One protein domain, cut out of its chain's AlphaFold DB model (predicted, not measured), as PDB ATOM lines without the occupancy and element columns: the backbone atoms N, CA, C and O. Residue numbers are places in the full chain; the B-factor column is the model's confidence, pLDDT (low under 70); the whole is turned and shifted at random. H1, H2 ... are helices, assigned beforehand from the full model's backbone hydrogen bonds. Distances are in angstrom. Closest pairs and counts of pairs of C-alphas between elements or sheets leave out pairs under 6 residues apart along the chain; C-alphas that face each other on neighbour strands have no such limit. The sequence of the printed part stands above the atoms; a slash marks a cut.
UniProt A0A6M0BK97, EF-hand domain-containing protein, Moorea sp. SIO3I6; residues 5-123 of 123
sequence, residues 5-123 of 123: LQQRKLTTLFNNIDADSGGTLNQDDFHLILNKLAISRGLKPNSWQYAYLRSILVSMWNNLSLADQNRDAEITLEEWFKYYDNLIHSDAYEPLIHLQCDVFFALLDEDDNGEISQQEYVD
ATOM      1  N   LEU A   5     -37.726  38.206  15.439       97.38
ATOM      2  CA  LEU A   5     -36.365  38.745  15.451       97.38
ATOM      3  C   LEU A   5     -35.626  38.460  14.136       97.38
ATOM      4  O   LEU A   5     -34.936  39.345  13.632       97.38
ATOM      5  N   GLN A   6     -35.766  37.253  13.579       96.44
ATOM      6  CA  GLN A   6     -35.161  36.900  12.291       96.44
ATOM      7  C   GLN A   6     -35.752  37.735  11.156       96.44
ATOM      8  O   GLN A   6     -34.985  38.304  10.387       96.44
ATOM      9  N   GLN A   7     -37.080  37.888  11.102       97.69
ATOM     10  CA  GLN A   7     -37.738  38.749  10.113       97.69
ATOM     11  C   GLN A   7     -37.207  40.181  10.194       97.69
ATOM     12  O   GLN A   7     -36.758  40.722   9.192       97.69
ATOM     13  N   ARG A   8     -37.133  40.766  11.397       97.94
ATOM     14  CA  ARG A   8     -36.599  42.125  11.583       97.94
ATOM     15  C   ARG A   8     -35.152  42.271  11.091       97.94
ATOM     16  O   ARG A   8     -34.822  43.277  10.463       97.94
ATOM     17  N   LYS A   9     -34.281  41.298  11.380       96.38
ATOM     18  CA  LYS A   9     -32.884  41.312  10.909       96.38
ATOM     19  C   LYS A   9     -32.799  41.190   9.388       96.38
ATOM     20  O   LYS A   9     -32.075  41.956   8.762       96.38
ATOM     21  N   LEU A  10     -33.573  40.280   8.805       96.19
ATOM     22  CA  LEU A  10     -33.605  40.051   7.363       96.19
ATOM     23  C   LEU A  10     -34.205  41.228   6.594       96.19
ATOM     24  O   LEU A  10     -33.696  41.537   5.527       96.19
ATOM     25  N   THR A  11     -35.205  41.927   7.139       97.38
ATOM     26  CA  THR A  11     -35.698  43.197   6.573       97.38
ATOM     27  C   THR A  11     -34.634  44.282   6.622       97.38
ATOM     28  O   THR A  11     -34.498  45.046   5.679       97.38
ATOM     29  N   THR A  12     -33.862  44.359   7.710       96.69
ATOM     30  CA  THR A  12     -32.775  45.346   7.808       96.69
ATOM     31  C   THR A  12     -31.725  45.088   6.729       96.69
ATOM     32  O   THR A  12     -31.298  46.022   6.062       96.69
ATOM     33  N   LEU A  13     -31.353  43.821   6.518       94.19
ATOM     34  CA  LEU A  13     -30.441  43.434   5.444       94.19
ATOM     35  C   LEU A  13     -31.024  43.741   4.058       94.19
ATOM     36  O   LEU A  13     -30.335  44.341   3.247       94.19
ATOM     37  N   PHE A  14     -32.288  43.385   3.816       95.81
ATOM     38  CA  PHE A  14     -32.991  43.679   2.565       95.81
ATOM     39  C   PHE A  14     -32.945  45.175   2.241       95.81
ATOM     40  O   PHE A  14     -32.460  45.561   1.187       95.81
ATOM     41  N   ASN A  15     -33.338  46.023   3.192       95.62
ATOM     42  CA  ASN A  15     -33.367  47.473   3.002       95.62
ATOM     43  C   ASN A  15     -31.973  48.091   2.805       95.62
ATOM     44  O   ASN A  15     -31.864  49.176   2.251       95.62
ATOM     45  N   ASN A  16     -30.910  47.440   3.290       91.94
ATOM     46  CA  ASN A  16     -29.541  47.892   3.038       91.94
ATOM     47  C   ASN A  16     -29.072  47.561   1.610       91.94
ATOM     48  O   ASN A  16     -28.152  48.210   1.118       91.94
ATOM     49  N   ILE A  17     -29.665  46.545   0.973       93.12
ATOM     50  CA  ILE A  17     -29.365  46.143  -0.408       93.12
ATOM     51  C   ILE A  17     -30.261  46.903  -1.398       93.12
ATOM     52  O   ILE A  17     -29.771  47.273  -2.456       93.12
ATOM     53  N   ASP A  18     -31.522  47.166  -1.034       95.75
ATOM     54  CA  ASP A  18     -32.509  47.958  -1.790       95.75
ATOM     55  C   ASP A  18     -32.037  49.418  -1.923       95.75
ATOM     56  O   ASP A  18     -32.284  50.286  -1.077       95.75
ATOM     57  N   ALA A  19     -31.245  49.672  -2.958       93.56
ATOM     58  CA  ALA A  19     -30.431  50.868  -3.090       93.56
ATOM     59  C   ALA A  19     -31.220  52.047  -3.660       93.56
ATOM     60  O   ALA A  19     -30.801  53.200  -3.445       93.56
ATOM     61  N   ASP A  20     -32.305  51.764  -4.385       94.19
ATOM     62  CA  ASP A  20     -33.281  52.741  -4.866       94.19
ATOM     63  C   ASP A  20     -34.504  52.897  -3.945       94.19
ATOM     64  O   ASP A  20     -35.253  53.865  -4.100       94.19
ATOM     65  N   SER A  21     -34.647  52.034  -2.928       92.69
ATOM     66  CA  SER A  21     -35.797  52.000  -2.016       92.69
ATOM     67  C   SER A  21     -37.120  51.699  -2.734       92.69
ATOM     68  O   SER A  21     -38.176  52.211  -2.343       92.69
ATOM     69  N   GLY A  22     -37.061  50.890  -3.793       91.50
ATOM     70  CA  GLY A  22     -38.196  50.437  -4.591       91.50
ATOM     71  C   GLY A  22     -39.053  49.380  -3.892       91.50
ATOM     72  O   GLY A  22     -40.211  49.180  -4.267       91.50
ATOM     73  N   GLY A  23     -38.539  48.748  -2.832       94.06
ATOM     74  CA  GLY A  23     -39.230  47.699  -2.080       94.06
ATOM     75  C   GLY A  23     -39.085  46.296  -2.679       94.06
ATOM     76  O   GLY A  23     -39.674  45.348  -2.148       94.06
ATOM     77  N   THR A  24     -38.295  46.153  -3.743       95.94
ATOM     78  CA  THR A  24     -37.863  44.886  -4.346       95.94
ATOM     79  C   THR A  24     -36.359  44.943  -4.597       95.94
ATOM     80  O   THR A  24     -35.825  46.023  -4.809       95.94
ATOM     81  N   LEU A  25     -35.662  43.801  -4.539       96.19
ATOM     82  CA  LEU A  25     -34.255  43.733  -4.952       96.19
ATOM     83  C   LEU A  25     -34.166  43.277  -6.399       96.19
ATOM     84  O   LEU A  25     -34.708  42.227  -6.746       96.19
ATOM     85  N   ASN A  26     -33.431  44.009  -7.218       94.94
ATOM     86  CA  ASN A  26     -33.195  43.679  -8.615       94.94
ATOM     87  C   ASN A  26     -31.732  43.954  -9.002       94.94
ATOM     88  O   ASN A  26     -30.913  44.387  -8.194       94.94
ATOM     89  N   GLN A  27     -31.368  43.680 -10.255       93.31
ATOM     90  CA  GLN A  27     -29.994  43.876 -10.722       93.31
ATOM     91  C   GLN A  27     -29.540  45.354 -10.694       93.31
ATOM     92  O   GLN A  27     -28.345  45.626 -10.529       93.31
ATOM     93  N   ASP A  28     -30.461  46.309 -10.839       94.31
ATOM     94  CA  ASP A  28     -30.144  47.739 -10.845       94.31
ATOM     95  C   ASP A  28     -29.703  48.239  -9.462       94.31
ATOM     96  O   ASP A  28     -28.816  49.094  -9.392       94.31
ATOM     97  N   ASP A  29     -30.177  47.634  -8.367       95.19
ATOM     98  CA  ASP A  29     -29.675  47.915  -7.015       95.19
ATOM     99  C   ASP A  29     -28.165  47.706  -6.909       95.19
ATOM    100  O   ASP A  29     -27.425  48.557  -6.407       95.19
ATOM    101  N   PHE A  30     -27.664  46.603  -7.465       93.38
ATOM    102  CA  PHE A  30     -26.236  46.284  -7.466       93.38
ATOM    103  C   PHE A  30     -25.445  47.249  -8.348       93.38
ATOM    104  O   PHE A  30     -24.296  47.577  -8.037       93.38
ATOM    105  N   HIS A  31     -26.047  47.757  -9.426       93.00
ATOM    106  CA  HIS A  31     -25.453  48.826 -10.227       93.00
ATOM    107  C   HIS A  31     -25.382  50.149  -9.453       93.00
ATOM    108  O   HIS A  31     -24.371  50.854  -9.538       93.00
ATOM    109  N   LEU A  32     -26.399  50.476  -8.656       94.69
ATOM    110  CA  LEU A  32     -26.393  51.649  -7.782       94.69
ATOM    111  C   LEU A  32     -25.363  51.518  -6.657       94.69
ATOM    112  O   LEU A  32     -24.623  52.473  -6.411       94.69
ATOM    113  N   ILE A  33     -25.260  50.347  -6.024       92.81
ATOM    114  CA  ILE A  33     -24.239  50.050  -5.009       92.81
ATOM    115  C   ILE A  33     -22.838  50.182  -5.615       92.81
ATOM    116  O   ILE A  33     -22.001  50.888  -5.052       92.81
ATOM    117  N   LEU A  34     -22.595  49.594  -6.795       93.00
ATOM    118  CA  LEU A  34     -21.317  49.714  -7.509       93.00
ATOM    119  C   LEU A  34     -20.940  51.178  -7.730       93.00
ATOM    120  O   LEU A  34     -19.811  51.573  -7.451       93.00
ATOM    121  N   ASN A  35     -21.881  51.986  -8.220       92.44
ATOM    122  CA  ASN A  35     -21.641  53.401  -8.488       92.44
ATOM    123  C   ASN A  35     -21.350  54.183  -7.200       92.44
ATOM    124  O   ASN A  35     -20.401  54.967  -7.172       92.44
ATOM    125  N   LYS A  36     -22.125  53.956  -6.130       90.81
ATOM    126  CA  LYS A  36     -21.916  54.600  -4.822       90.81
ATOM    127  C   LYS A  36     -20.536  54.253  -4.252       90.81
ATOM    128  O   LYS A  36     -19.784  55.162  -3.902       90.81
ATOM    129  N   LEU A  37     -20.173  52.971  -4.235       89.94
ATOM    130  CA  LEU A  37     -18.879  52.502  -3.733       89.94
ATOM    131  C   LEU A  37     -17.713  52.992  -4.596       89.94
ATOM    132  O   LEU A  37     -16.712  53.461  -4.063       89.94
ATOM    133  N   ALA A  38     -17.845  52.956  -5.924       91.06
ATOM    134  CA  ALA A  38     -16.810  53.454  -6.826       91.06
ATOM    135  C   ALA A  38     -16.537  54.951  -6.626       91.06
ATOM    136  O   ALA A  38     -15.379  55.362  -6.650       91.06
ATOM    137  N   ILE A  39     -17.579  55.761  -6.399       90.81
ATOM    138  CA  ILE A  39     -17.429  57.189  -6.089       90.81
ATOM    139  C   ILE A  39     -16.768  57.376  -4.720       90.81
ATOM    140  O   ILE A  39     -15.812  58.143  -4.629       90.81
ATOM    141  N   SER A  40     -17.245  56.665  -3.690       88.25
ATOM    142  CA  SER A  40     -16.705  56.744  -2.323       88.25
ATOM    143  C   SER A  40     -15.205  56.428  -2.282       88.25
ATOM    144  O   SER A  40     -14.407  57.199  -1.756       88.25
ATOM    145  N   ARG A  41     -14.804  55.350  -2.966       88.31
ATOM    146  CA  ARG A  41     -13.424  54.842  -3.022       88.31
ATOM    147  C   ARG A  41     -12.552  55.506  -4.094       88.31
ATOM    148  O   ARG A  41     -11.398  55.129  -4.284       88.31
ATOM    149  N   GLY A  42     -13.093  56.451  -4.867       89.62
ATOM    150  CA  GLY A  42     -12.368  57.100  -5.966       89.62
ATOM    151  C   GLY A  42     -11.918  56.144  -7.086       89.62
ATOM    152  O   GLY A  42     -10.910  56.401  -7.755       89.62
ATOM    153  N   LEU A  43     -12.642  55.040  -7.304       89.81
ATOM    154  CA  LEU A  43     -12.311  54.036  -8.315       89.81
ATOM    155  C   LEU A  43     -12.598  54.558  -9.724       89.81
ATOM    156  O   LEU A  43     -13.623  55.182  -9.999       89.81
ATOM    157  N   LYS A  44     -11.698  54.255 -10.661       89.94
ATOM    158  CA  LYS A  44     -11.883  54.605 -12.075       89.94
ATOM    159  C   LYS A  44     -12.585  53.452 -12.797       89.94
ATOM    160  O   LYS A  44     -12.149  52.321 -12.623       89.94
ATOM    161  N   PRO A  45     -13.546  53.703 -13.707       85.38
ATOM    162  CA  PRO A  45     -14.266  52.641 -14.428       85.38
ATOM    163  C   PRO A  45     -13.385  51.622 -15.176       85.38
ATOM    164  O   PRO A  45     -13.794  50.486 -15.385       85.38
ATOM    165  N   ASN A  46     -12.168  52.016 -15.566       88.31
ATOM    166  CA  ASN A  46     -11.211  51.160 -16.276       88.31
ATOM    167  C   ASN A  46     -10.125  50.566 -15.358       88.31
ATOM    168  O   ASN A  46      -9.143  50.018 -15.859       88.31
ATOM    169  N   SER A  47     -10.230  50.737 -14.037       90.88
ATOM    170  CA  SER A  47      -9.268  50.162 -13.099       90.88
ATOM    171  C   SER A  47      -9.611  48.707 -12.789       90.88
ATOM    172  O   SER A  47     -10.764  48.279 -12.886       90.88
ATOM    173  N   TRP A  48      -8.597  47.938 -12.393       89.00
ATOM    174  CA  TRP A  48      -8.797  46.549 -11.986       89.00
ATOM    175  C   TRP A  48      -9.691  46.461 -10.741       89.00
ATOM    176  O   TRP A  48     -10.537  45.577 -10.680       89.00
ATOM    177  N   GLN A  49      -9.585  47.422  -9.815       87.56
ATOM    178  CA  GLN A  49     -10.422  47.487  -8.612       87.56
ATOM    179  C   GLN A  49     -11.904  47.653  -8.954       87.56
ATOM    180  O   GLN A  49     -12.750  46.986  -8.372       87.56
ATOM    181  N   TYR A  50     -12.235  48.509  -9.929       90.75
ATOM    182  CA  TYR A  50     -13.619  48.686 -10.366       90.75
ATOM    183  C   TYR A  50     -14.174  47.405 -11.001       90.75
ATOM    184  O   TYR A  50     -15.301  46.999 -10.718       90.75
ATOM    185  N   ALA A  51     -13.375  46.740 -11.842       91.94
ATOM    186  CA  ALA A  51     -13.756  45.466 -12.445       91.94
ATOM    187  C   ALA A  51     -13.941  44.357 -11.392       91.94
ATOM    188  O   ALA A  51     -14.896  43.583 -11.490       91.94
ATOM    189  N   TYR A  52     -13.071  44.313 -10.379       89.94
ATOM    190  CA  TYR A  52     -13.155  43.380  -9.258       89.94
ATOM    191  C   TYR A  52     -14.417  43.619  -8.420       89.94
ATOM    192  O   TYR A  52     -15.237  42.711  -8.291       89.94
ATOM    193  N   LEU A  53     -14.657  44.860  -7.986       90.56
ATOM    194  CA  LEU A  53     -15.866  45.252  -7.256       90.56
ATOM    195  C   LEU A  53     -17.147  44.913  -8.031       90.56
ATOM    196  O   LEU A  53     -18.095  44.352  -7.482       90.56
ATOM    197  N   ARG A  54     -17.163  45.182  -9.343       93.25
ATOM    198  CA  ARG A  54     -18.277  44.789 -10.215       93.25
ATOM    199  C   ARG A  54     -18.483  43.274 -10.216       93.25
ATOM    200  O   ARG A  54     -19.625  42.828 -10.220       93.25
ATOM    201  N   SER A  55     -17.410  42.486 -10.251       92.38
ATOM    202  CA  SER A  55     -17.513  41.022 -10.241       92.38
ATOM    203  C   SER A  55     -18.073  40.482  -8.921       92.38
ATOM    204  O   SER A  55     -18.916  39.587  -8.956       92.38
ATOM    205  N   ILE A  56     -17.698  41.086  -7.787       91.19
ATOM    206  CA  ILE A  56     -18.234  40.756  -6.460       91.19
ATOM    207  C   ILE A  56     -19.741  41.024  -6.412       91.19
ATOM    208  O   ILE A  56     -20.510  40.143  -6.038       91.19
ATOM    209  N   LEU A  57     -20.189  42.197  -6.868       91.75
ATOM    210  CA  LEU A  57     -21.613  42.556  -6.862       91.75
ATOM    211  C   LEU A  57     -22.452  41.696  -7.817       91.75
ATOM    212  O   LEU A  57     -23.575  41.328  -7.489       91.75
ATOM    213  N   VAL A  58     -21.898  41.305  -8.968       92.31
ATOM    214  CA  VAL A  58     -22.545  40.329  -9.862       92.31
ATOM    215  C   VAL A  58     -22.654  38.957  -9.194       92.31
ATOM    216  O   VAL A  58     -23.689  38.304  -9.311       92.31
ATOM    217  N   SER A  59     -21.613  38.519  -8.479       90.38
ATOM    218  CA  SER A  59     -21.653  37.279  -7.695       90.38
ATOM    219  C   SER A  59     -22.736  37.348  -6.615       90.38
ATOM    220  O   SER A  59     -23.536  36.424  -6.485       90.38
ATOM    221  N   MET A  60     -22.834  38.482  -5.912       90.00
ATOM    222  CA  MET A  60     -23.876  38.732  -4.917       90.00
ATOM    223  C   MET A  60     -25.275  38.580  -5.513       90.00
ATOM    224  O   MET A  60     -26.083  37.825  -4.978       90.00
ATOM    225  N   TRP A  61     -25.544  39.244  -6.642       92.12
ATOM    226  CA  TRP A  61     -26.832  39.149  -7.324       92.12
ATOM    227  C   TRP A  61     -27.164  37.709  -7.719       92.12
ATOM    228  O   TRP A  61     -28.239  37.226  -7.385       92.12
ATOM    229  N   ASN A  62     -26.231  36.988  -8.346       89.12
ATOM    230  CA  ASN A  62     -26.451  35.598  -8.761       89.12
ATOM    231  C   ASN A  62     -26.753  34.661  -7.577       89.12
ATOM    232  O   ASN A  62     -27.499  33.692  -7.719       89.12
ATOM    233  N   ASN A  63     -26.166  34.932  -6.409       85.44
ATOM    234  CA  ASN A  63     -26.429  34.156  -5.200       85.44
ATOM    235  C   ASN A  63     -27.813  34.470  -4.623       85.44
ATOM    236  O   ASN A  63     -28.515  33.564  -4.170       85.44
ATOM    237  N   LEU A  64     -28.212  35.743  -4.646       86.75
ATOM    238  CA  LEU A  64     -29.491  36.196  -4.106       86.75
ATOM    239  C   LEU A  64     -30.663  35.932  -5.051       86.75
ATOM    240  O   LEU A  64     -31.760  35.678  -4.566       86.75
ATOM    241  N   SER A  65     -30.444  35.871  -6.367       85.44
ATOM    242  CA  SER A  65     -31.476  35.538  -7.357       85.44
ATOM    243  C   SER A  65     -32.051  34.129  -7.176       85.44
ATOM    244  O   SER A  65     -33.060  33.787  -7.775       85.44
ATOM    245  N   LEU A  66     -31.449  33.289  -6.326       85.00
ATOM    246  CA  LEU A  66     -32.053  32.029  -5.874       85.00
ATOM    247  C   LEU A  66     -33.314  32.241  -5.015       85.00
ATOM    248  O   LEU A  66     -34.090  31.300  -4.832       85.00
ATOM    249  N   ALA A  67     -33.501  33.441  -4.462       88.31
ATOM    250  CA  ALA A  67     -34.691  33.825  -3.718       88.31
ATOM    251  C   ALA A  67     -35.864  34.223  -4.627       88.31
ATOM    252  O   ALA A  67     -36.998  34.160  -4.160       88.31
ATOM    253  N   ASP A  68     -35.612  34.568  -5.895       92.12
ATOM    254  CA  ASP A  68     -36.636  34.888  -6.897       92.12
ATOM    255  C   ASP A  68     -37.395  33.604  -7.301       92.12
ATOM    256  O   ASP A  68     -36.880  32.722  -8.000       92.12
ATOM    257  N   GLN A  69     -38.624  33.451  -6.801       87.88
ATOM    258  CA  GLN A  69     -39.397  32.214  -6.970       87.88
ATOM    259  C   GLN A  69     -40.232  32.217  -8.241       87.88
ATOM    260  O   GLN A  69     -40.465  31.155  -8.830       87.88
ATOM    261  N   ASN A  70     -40.724  33.390  -8.621       90.69
ATOM    262  CA  ASN A  70     -41.594  33.576  -9.773       90.69
ATOM    263  C   ASN A  70     -40.791  33.849 -11.067       90.69
ATOM    264  O   ASN A  70     -41.349  33.704 -12.157       90.69
ATOM    265  N   ARG A  71     -39.480  34.103 -10.946       90.06
ATOM    266  CA  ARG A  71     -38.521  34.399 -12.018       90.06
ATOM    267  C   ARG A  71     -38.844  35.680 -12.777       90.06
ATOM    268  O   ARG A  71     -38.679  35.714 -14.001       90.06
ATOM    269  N   ASP A  72     -39.328  36.698 -12.076       94.06
ATOM    270  CA  ASP A  72     -39.593  38.022 -12.642       94.06
ATOM    271  C   ASP A  72     -38.382  38.969 -12.577       94.06
ATOM    272  O   ASP A  72     -38.463  40.083 -13.094       94.06
ATOM    273  N   ALA A  73     -37.238  38.482 -12.076       92.75
ATOM    274  CA  ALA A  73     -36.003  39.235 -11.861       92.75
ATOM    275  C   ALA A  73     -36.100  40.317 -10.772       92.75
ATOM    276  O   ALA A  73     -35.197  41.151 -10.655       92.75
ATOM    277  N   GLU A  74     -37.137  40.256  -9.941       95.00
ATOM    278  CA  GLU A  74     -37.294  41.035  -8.727       95.00
ATOM    279  C   GLU A  74     -37.416  40.089  -7.525       95.00
ATOM    280  O   GLU A  74     -37.951  38.989  -7.599       95.00
ATOM    281  N   ILE A  75     -36.881  40.496  -6.376       96.75
ATOM    282  CA  ILE A  75     -37.023  39.742  -5.129       96.75
ATOM    283  C   ILE A  75     -37.832  40.596  -4.173       96.75
ATOM    284  O   ILE A  75     -37.354  41.603  -3.644       96.75
ATOM    285  N   THR A  76     -39.061  40.172  -3.913       96.88
ATOM    286  CA  THR A  76     -39.910  40.805  -2.904       96.88
ATOM    287  C   THR A  76     -39.469  40.432  -1.485       96.88
ATOM    288  O   THR A  76     -38.830  39.402  -1.246       96.88
ATOM    289  N   LEU A  77     -39.872  41.227  -0.487       96.06
ATOM    290  CA  LEU A  77     -39.610  40.897   0.922       96.06
ATOM    291  C   LEU A  77     -40.256  39.560   1.348       96.06
ATOM    292  O   LEU A  77     -39.737  38.861   2.219       96.06
ATOM    293  N   GLU A  78     -41.378  39.181   0.729       96.31
ATOM    294  CA  GLU A  78     -42.033  37.891   0.972       96.31
ATOM    295  C   GLU A  78     -41.186  36.723   0.447       96.31
ATOM    296  O   GLU A  78     -40.936  35.758   1.178       96.31
ATOM    297  N   GLU A  79     -40.704  36.821  -0.791       96.50
ATOM    298  CA  GLU A  79     -39.815  35.825  -1.395       96.50
ATOM    299  C   GLU A  79     -38.504  35.699  -0.625       96.50
ATOM    300  O   GLU A  79     -38.071  34.583  -0.329       96.50
ATOM    301  N   TRP A  80     -37.945  36.832  -0.196       96.12
ATOM    302  CA  TRP A  80     -36.784  36.898   0.683       96.12
ATOM    303  C   TRP A  80     -37.002  36.107   1.977       96.12
ATOM    304  O   TRP A  80     -36.229  35.206   2.308       96.12
ATOM    305  N   PHE A  81     -38.087  36.376   2.708       96.44
ATOM    306  CA  PHE A  81     -38.393  35.638   3.934       96.44
ATOM    307  C   PHE A  81     -38.603  34.151   3.690       96.44
ATOM    308  O   PHE A  81     -38.117  33.331   4.470       96.44
ATOM    309  N   LYS A  82     -39.297  33.787   2.613       95.50
ATOM    310  CA  LYS A  82     -39.533  32.385   2.274       95.50
ATOM    311  C   LYS A  82     -38.235  31.665   1.906       95.50
ATOM    312  O   LYS A  82     -38.047  30.522   2.317       95.50
ATOM    313  N   TYR A  83     -37.325  32.330   1.196       94.69
ATOM    314  CA  TYR A  83     -35.992  31.810   0.901       94.69
ATOM    315  C   TYR A  83     -35.210  31.523   2.187       94.69
ATOM    316  O   TYR A  83     -34.775  30.390   2.392       94.69
ATOM    317  N   TYR A  84     -35.097  32.498   3.096       95.00
ATOM    318  CA  TYR A  84     -34.350  32.306   4.343       95.00
ATOM    319  C   TYR A  84     -35.015  31.318   5.303       95.00
ATOM    320  O   TYR A  84     -34.306  30.584   5.992       95.00
ATOM    321  N   ASP A  85     -36.351  31.259   5.345       95.62
ATOM    322  CA  ASP A  85     -37.050  30.245   6.139       95.62
ATOM    323  C   ASP A  85     -36.695  28.838   5.659       95.62
ATOM    324  O   ASP A  85     -36.435  27.965   6.477       95.62
ATOM    325  N   ASN A  86     -36.610  28.616   4.347       93.44
ATOM    326  CA  ASN A  86     -36.187  27.325   3.810       93.44
ATOM    327  C   ASN A  86     -34.696  27.068   4.057       93.44
ATOM    328  O   ASN A  86     -34.322  25.975   4.481       93.44
ATOM    329  N   LEU A  87     -33.852  28.077   3.825       93.06
ATOM    330  CA  LEU A  87     -32.401  27.953   3.916       93.06
ATOM    331  C   LEU A  87     -31.947  27.558   5.325       93.06
ATOM    332  O   LEU A  87     -31.161  26.623   5.454       93.06
ATOM    333  N   ILE A  88     -32.478  28.211   6.366       93.38
ATOM    334  CA  ILE A  88     -32.123  27.965   7.780       93.38
ATOM    335  C   ILE A  88     -32.393  26.518   8.219       93.38
ATOM    336  O   ILE A  88     -31.734  26.022   9.129       93.38
ATOM    337  N   HIS A  89     -33.336  25.829   7.577       91.19
ATOM    338  CA  HIS A  89     -33.682  24.442   7.898       91.19
ATOM    339  C   HIS A  89     -33.068  23.427   6.923       91.19
ATOM    340  O   HIS A  89     -33.420  22.249   6.973       91.19
ATOM    341  N   SER A  90     -32.185  23.865   6.021       92.94
ATOM    342  CA  SER A  90     -31.568  23.020   5.000       92.94
ATOM    343  C   SER A  90     -30.104  22.713   5.314       92.94
ATOM    344  O   SER A  90     -29.399  23.538   5.893       92.94
ATOM    345  N   ASP A  91     -29.606  21.578   4.820       93.25
ATOM    346  CA  ASP A  91     -28.177  21.224   4.879       93.25
ATOM    347  C   ASP A  91     -27.287  22.182   4.061       93.25
ATOM    348  O   ASP A  91     -26.065  22.178   4.186       93.25
ATOM    349  N   ALA A  92     -27.898  23.023   3.220       89.31
ATOM    350  CA  ALA A  92     -27.215  24.037   2.430       89.31
ATOM    351  C   ALA A  92     -27.025  25.368   3.183       89.31
ATOM    352  O   ALA A  92     -26.438  26.289   2.616       89.31
ATOM    353  N   TYR A  93     -27.495  25.476   4.435       91.81
ATOM    354  CA  TYR A  93     -27.403  26.701   5.233       91.81
ATOM    355  C   TYR A  93     -25.969  27.225   5.329       91.81
ATOM    356  O   TYR A  93     -25.683  28.313   4.839       91.81
ATOM    357  N   GLU A  94     -25.061  26.450   5.928       93.38
ATOM    358  CA  GLU A  94     -23.673  26.879   6.123       93.38
ATOM    359  C   GLU A  94     -22.975  27.270   4.813       93.38
ATOM    360  O   GLU A  94     -22.495  28.400   4.741       93.38
ATOM    361  N   PRO A  95     -22.930  26.428   3.760       91.25
ATOM    362  CA  PRO A  95     -22.185  26.779   2.554       91.25
ATOM    363  C   PRO A  95     -22.748  28.012   1.835       91.25
ATOM    364  O   PRO A  95     -21.974  28.822   1.330       91.25
ATOM    365  N   LEU A  96     -24.074  28.194   1.799       88.44
ATOM    366  CA  LEU A  96     -24.674  29.357   1.137       88.44
ATOM    367  C   LEU A  96     -24.513  30.636   1.960       88.44
ATOM    368  O   LEU A  96     -24.269  31.694   1.383       88.44
ATOM    369  N   ILE A  97     -24.603  30.555   3.290       89.94
ATOM    370  CA  ILE A  97     -24.322  31.704   4.155       89.94
ATOM    371  C   ILE A  97     -22.842  32.081   4.089       89.94
ATOM    372  O   ILE A  97     -22.542  33.265   3.999       89.94
ATOM    373  N   HIS A  98     -21.921  31.113   4.053       90.31
ATOM    374  CA  HIS A  98     -20.498  31.388   3.847       90.31
ATOM    375  C   HIS A  98     -20.247  32.127   2.534       90.31
ATOM    376  O   HIS A  98     -19.615  33.175   2.550       90.31
ATOM    377  N   LEU A  99     -20.833  31.660   1.429       87.75
ATOM    378  CA  LEU A  99     -20.707  32.325   0.133       87.75
ATOM    379  C   LEU A  99     -21.223  33.774   0.160       87.75
ATOM    380  O   LEU A  99     -20.643  34.654  -0.473       87.75
ATOM    381  N   GLN A 100     -22.310  34.041   0.888       88.50
ATOM    382  CA  GLN A 100     -22.811  35.405   1.075       88.50
ATOM    383  C   GLN A 100     -21.867  36.244   1.946       88.50
ATOM    384  O   GLN A 100     -21.576  37.387   1.601       88.50
ATOM    385  N   CYS A 101     -21.369  35.683   3.051       90.75
ATOM    386  CA  CYS A 101     -20.408  36.345   3.930       90.75
ATOM    387  C   CYS A 101     -19.116  36.707   3.193       90.75
ATOM    388  O   CYS A 101     -18.640  37.822   3.375       90.75
ATOM    389  N   ASP A 102     -18.590  35.825   2.341       90.44
ATOM    390  CA  ASP A 102     -17.377  36.074   1.553       90.44
ATOM    391  C   ASP A 102     -17.549  37.292   0.636       90.44
ATOM    392  O   ASP A 102     -16.646  38.115   0.500       90.44
ATOM    393  N   VAL A 103     -18.740  37.457   0.050       89.38
ATOM    394  CA  VAL A 103     -19.061  38.624  -0.778       89.38
ATOM    395  C   VAL A 103     -19.112  39.899   0.064       89.38
ATOM    396  O   VAL A 103     -18.508  40.897  -0.322       89.38
ATOM    397  N   PHE A 104     -19.787  39.890   1.217       89.56
ATOM    398  CA  PHE A 104     -19.805  41.062   2.103       89.56
ATOM    399  C   PHE A 104     -18.420  41.398   2.657       89.56
ATOM    400  O   PHE A 104     -18.090  42.572   2.789       89.56
ATOM    401  N   PHE A 105     -17.608  40.386   2.949       92.44
ATOM    402  CA  PHE A 105     -16.239  40.567   3.404       92.44
ATOM    403  C   PHE A 105     -15.401  41.255   2.328       92.44
ATOM    404  O   PHE A 105     -14.852  42.314   2.589       92.44
ATOM    405  N   ALA A 106     -15.405  40.734   1.098       89.00
ATOM    406  CA  ALA A 106     -14.689  41.333  -0.029       89.00
ATOM    407  C   ALA A 106     -15.227  42.720  -0.429       89.00
ATOM    408  O   ALA A 106     -14.541  43.496  -1.091       89.00
ATOM    409  N   LEU A 107     -16.476  43.046  -0.070       88.31
ATOM    410  CA  LEU A 107     -16.990  44.406  -0.206       88.31
ATOM    411  C   LEU A 107     -16.377  45.354   0.826       88.31
ATOM    412  O   LEU A 107     -16.174  46.509   0.469       88.31
ATOM    413  N   LEU A 108     -16.115  44.904   2.054       90.25
ATOM    414  CA  LEU A 108     -15.596  45.724   3.157       90.25
ATOM    415  C   LEU A 108     -14.063  45.799   3.192       90.25
ATOM    416  O   LEU A 108     -13.542  46.863   3.486       90.25
ATOM    417  N   ASP A 109     -13.371  44.703   2.890       91.19
ATOM    418  CA  ASP A 109     -11.908  44.616   2.791       91.19
ATOM    419  C   ASP A 109     -11.445  45.327   1.507       91.19
ATOM    420  O   ASP A 109     -11.516  44.785   0.400       91.19
ATOM    421  N   GLU A 110     -11.087  46.606   1.630       86.56
ATOM    422  CA  GLU A 110     -10.800  47.469   0.485       86.56
ATOM    423  C   GLU A 110      -9.395  47.254  -0.070       86.56
ATOM    424  O   GLU A 110      -9.161  47.486  -1.265       86.56
ATOM    425  N   ASP A 111      -8.461  46.848   0.790       87.75
ATOM    426  CA  ASP A 111      -7.069  46.611   0.426       87.75
ATOM    427  C   ASP A 111      -6.742  45.132   0.134       87.75
ATOM    428  O   ASP A 111      -5.626  44.851  -0.316       87.75
ATOM    429  N   ASP A 112      -7.730  44.235   0.267       86.88
ATOM    430  CA  ASP A 112      -7.656  42.791  -0.015       86.88
ATOM    431  C   ASP A 112      -6.598  42.092   0.856       86.88
ATOM    432  O   ASP A 112      -5.884  41.183   0.411       86.88
ATOM    433  N   ASN A 113      -6.437  42.553   2.101       91.88
ATOM    434  CA  ASN A 113      -5.450  42.010   3.033       91.88
ATOM    435  C   ASN A 113      -5.976  40.819   3.858       91.88
ATOM    436  O   ASN A 113      -5.186  40.142   4.526       91.88
ATOM    437  N   GLY A 114      -7.277  40.519   3.776       92.44
ATOM    438  CA  GLY A 114      -7.929  39.438   4.507       92.44
ATOM    439  C   GLY A 114      -8.402  39.815   5.915       92.44
ATOM    440  O   GLY A 114      -8.788  38.926   6.681       92.44
ATOM    441  N   GLU A 115      -8.399  41.097   6.272       94.94
ATOM    442  CA  GLU A 115      -8.860  41.649   7.546       94.94
ATOM    443  C   GLU A 115      -9.734  42.891   7.305       94.94
ATOM    444  O   GLU A 115      -9.477  43.679   6.412       94.94
ATOM    445  N   ILE A 116     -10.759  43.104   8.140       95.00
ATOM    446  CA  ILE A 116     -11.524  44.361   8.137       95.00
ATOM    447  C   ILE A 116     -10.959  45.247   9.243       95.00
ATOM    448  O   ILE A 116     -11.180  45.001  10.436       95.00
ATOM    449  N   SER A 117     -10.221  46.279   8.854       95.25
ATOM    450  CA  SER A 117      -9.705  47.293   9.766       95.25
ATOM    451  C   SER A 117     -10.829  48.158  10.353       95.25
ATOM    452  O   SER A 117     -11.955  48.210   9.858       95.25
ATOM    453  N   GLN A 118     -10.531  48.897  11.428       94.94
ATOM    454  CA  GLN A 118     -11.501  49.838  11.998       94.94
ATOM    455  C   GLN A 118     -11.925  50.908  10.982       94.94
ATOM    456  O   GLN A 118     -13.068  51.345  11.036       94.94
ATOM    457  N   GLN A 119     -11.010  51.335  10.106       91.62
ATOM    458  CA  GLN A 119     -11.299  52.337   9.084       91.62
ATOM    459  C   GLN A 119     -12.295  51.777   8.063       91.62
ATOM    460  O   GLN A 119     -13.349  52.368   7.870       91.62
ATOM    461  N   GLU A 120     -12.029  50.582   7.537       90.94
ATOM    462  CA  GLU A 120     -12.927  49.879   6.609       90.94
ATOM    463  C   GLU A 120     -14.291  49.544   7.225       90.94
ATOM    464  O   GLU A 120     -15.296  49.478   6.528       90.94
ATOM    465  N   TYR A 121     -14.352  49.339   8.543       90.81
ATOM    466  CA  TYR A 121     -15.611  49.044   9.226       90.81
ATOM    467  C   TYR A 121     -16.545  50.258   9.369       90.81
ATOM    468  O   TYR A 121     -17.752  50.075   9.542       90.81
ATOM    469  N   VAL A 122     -16.004  51.480   9.400       87.31
ATOM    470  CA  VAL A 122     -16.787  52.705   9.666       87.31
ATOM    471  C   VAL A 122     -17.072  53.548   8.427       87.31
ATOM    472  O   VAL A 122     -17.903  54.454   8.530       87.31
ATOM    473  N   ASP A 123     -16.377  53.281   7.320       70.44
ATOM    474  CA  ASP A 123     -16.611  53.912   6.015       70.44
ATOM    475  C   ASP A 123     -17.943  53.462   5.380       70.44
ATOM    476  O   ASP A 123     -18.615  54.330   4.767       70.44
TER     477      ASP A 123
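This is residues 5 to 123 of the 123 residues of the protein "EF-hand domain-containing protein" of Moorea sp. SIO3I6 (UniProt A0A6M0BK97). What is the main picture? Helices H2, H3 and H5 run roughly side by side, the long H3 between the other two, and H4 crosses one end of H3. H1 packs on H4 and reaches H2 with Ile 17, while short H6 is near H5. What is its make-up? The 119 printed residues have six named helices, H1 to H6 in chain order, and no named strand: all helix. The whole is compact, with a radius of gyration of the C-alphas of 14.9 A and spans of 38 by 28 by 22 A.

Where do the first helices run? H1 is residues 5 to 17, from C-alpha 5 at (-36.365, 38.745, 15.451); H2 is 27 to 40, 20.3 A long; H3 is 48 to 67, 30.0 A. Where do the others run? H4 is residues 77 to 88, H5 is 93 to 108, 22.5 A, and H6 is 118 to 122, ending at C-alpha 122 (-16.787, 52.705, 9.666).

What touches the hub, H3? H2 and H3 form a hairpin at a shallow tilt of 31 degrees, closest at the C-alphas of Phe 30 and Leu 57, 6.0 A. H5, with residues 100 to 107 alone, touches H3 opposite ways at 29 degrees, a shallow tilt, closest at C-alphas 56 and 103, 6.1 A. H4 touches H3 about perpendicular, 85 degrees, closest at C-alphas 67 and 83, 5.2 A. Are the backbones helical throughout? Every O i to N i+4 pair is within hydrogen-bond range in H1, H2, H4, H5 and H6, and 14 of 16 in H3.

Is it unbroken? The printed part has no cut and no long link. Is confidence low anywhere? No printed residue is under 70.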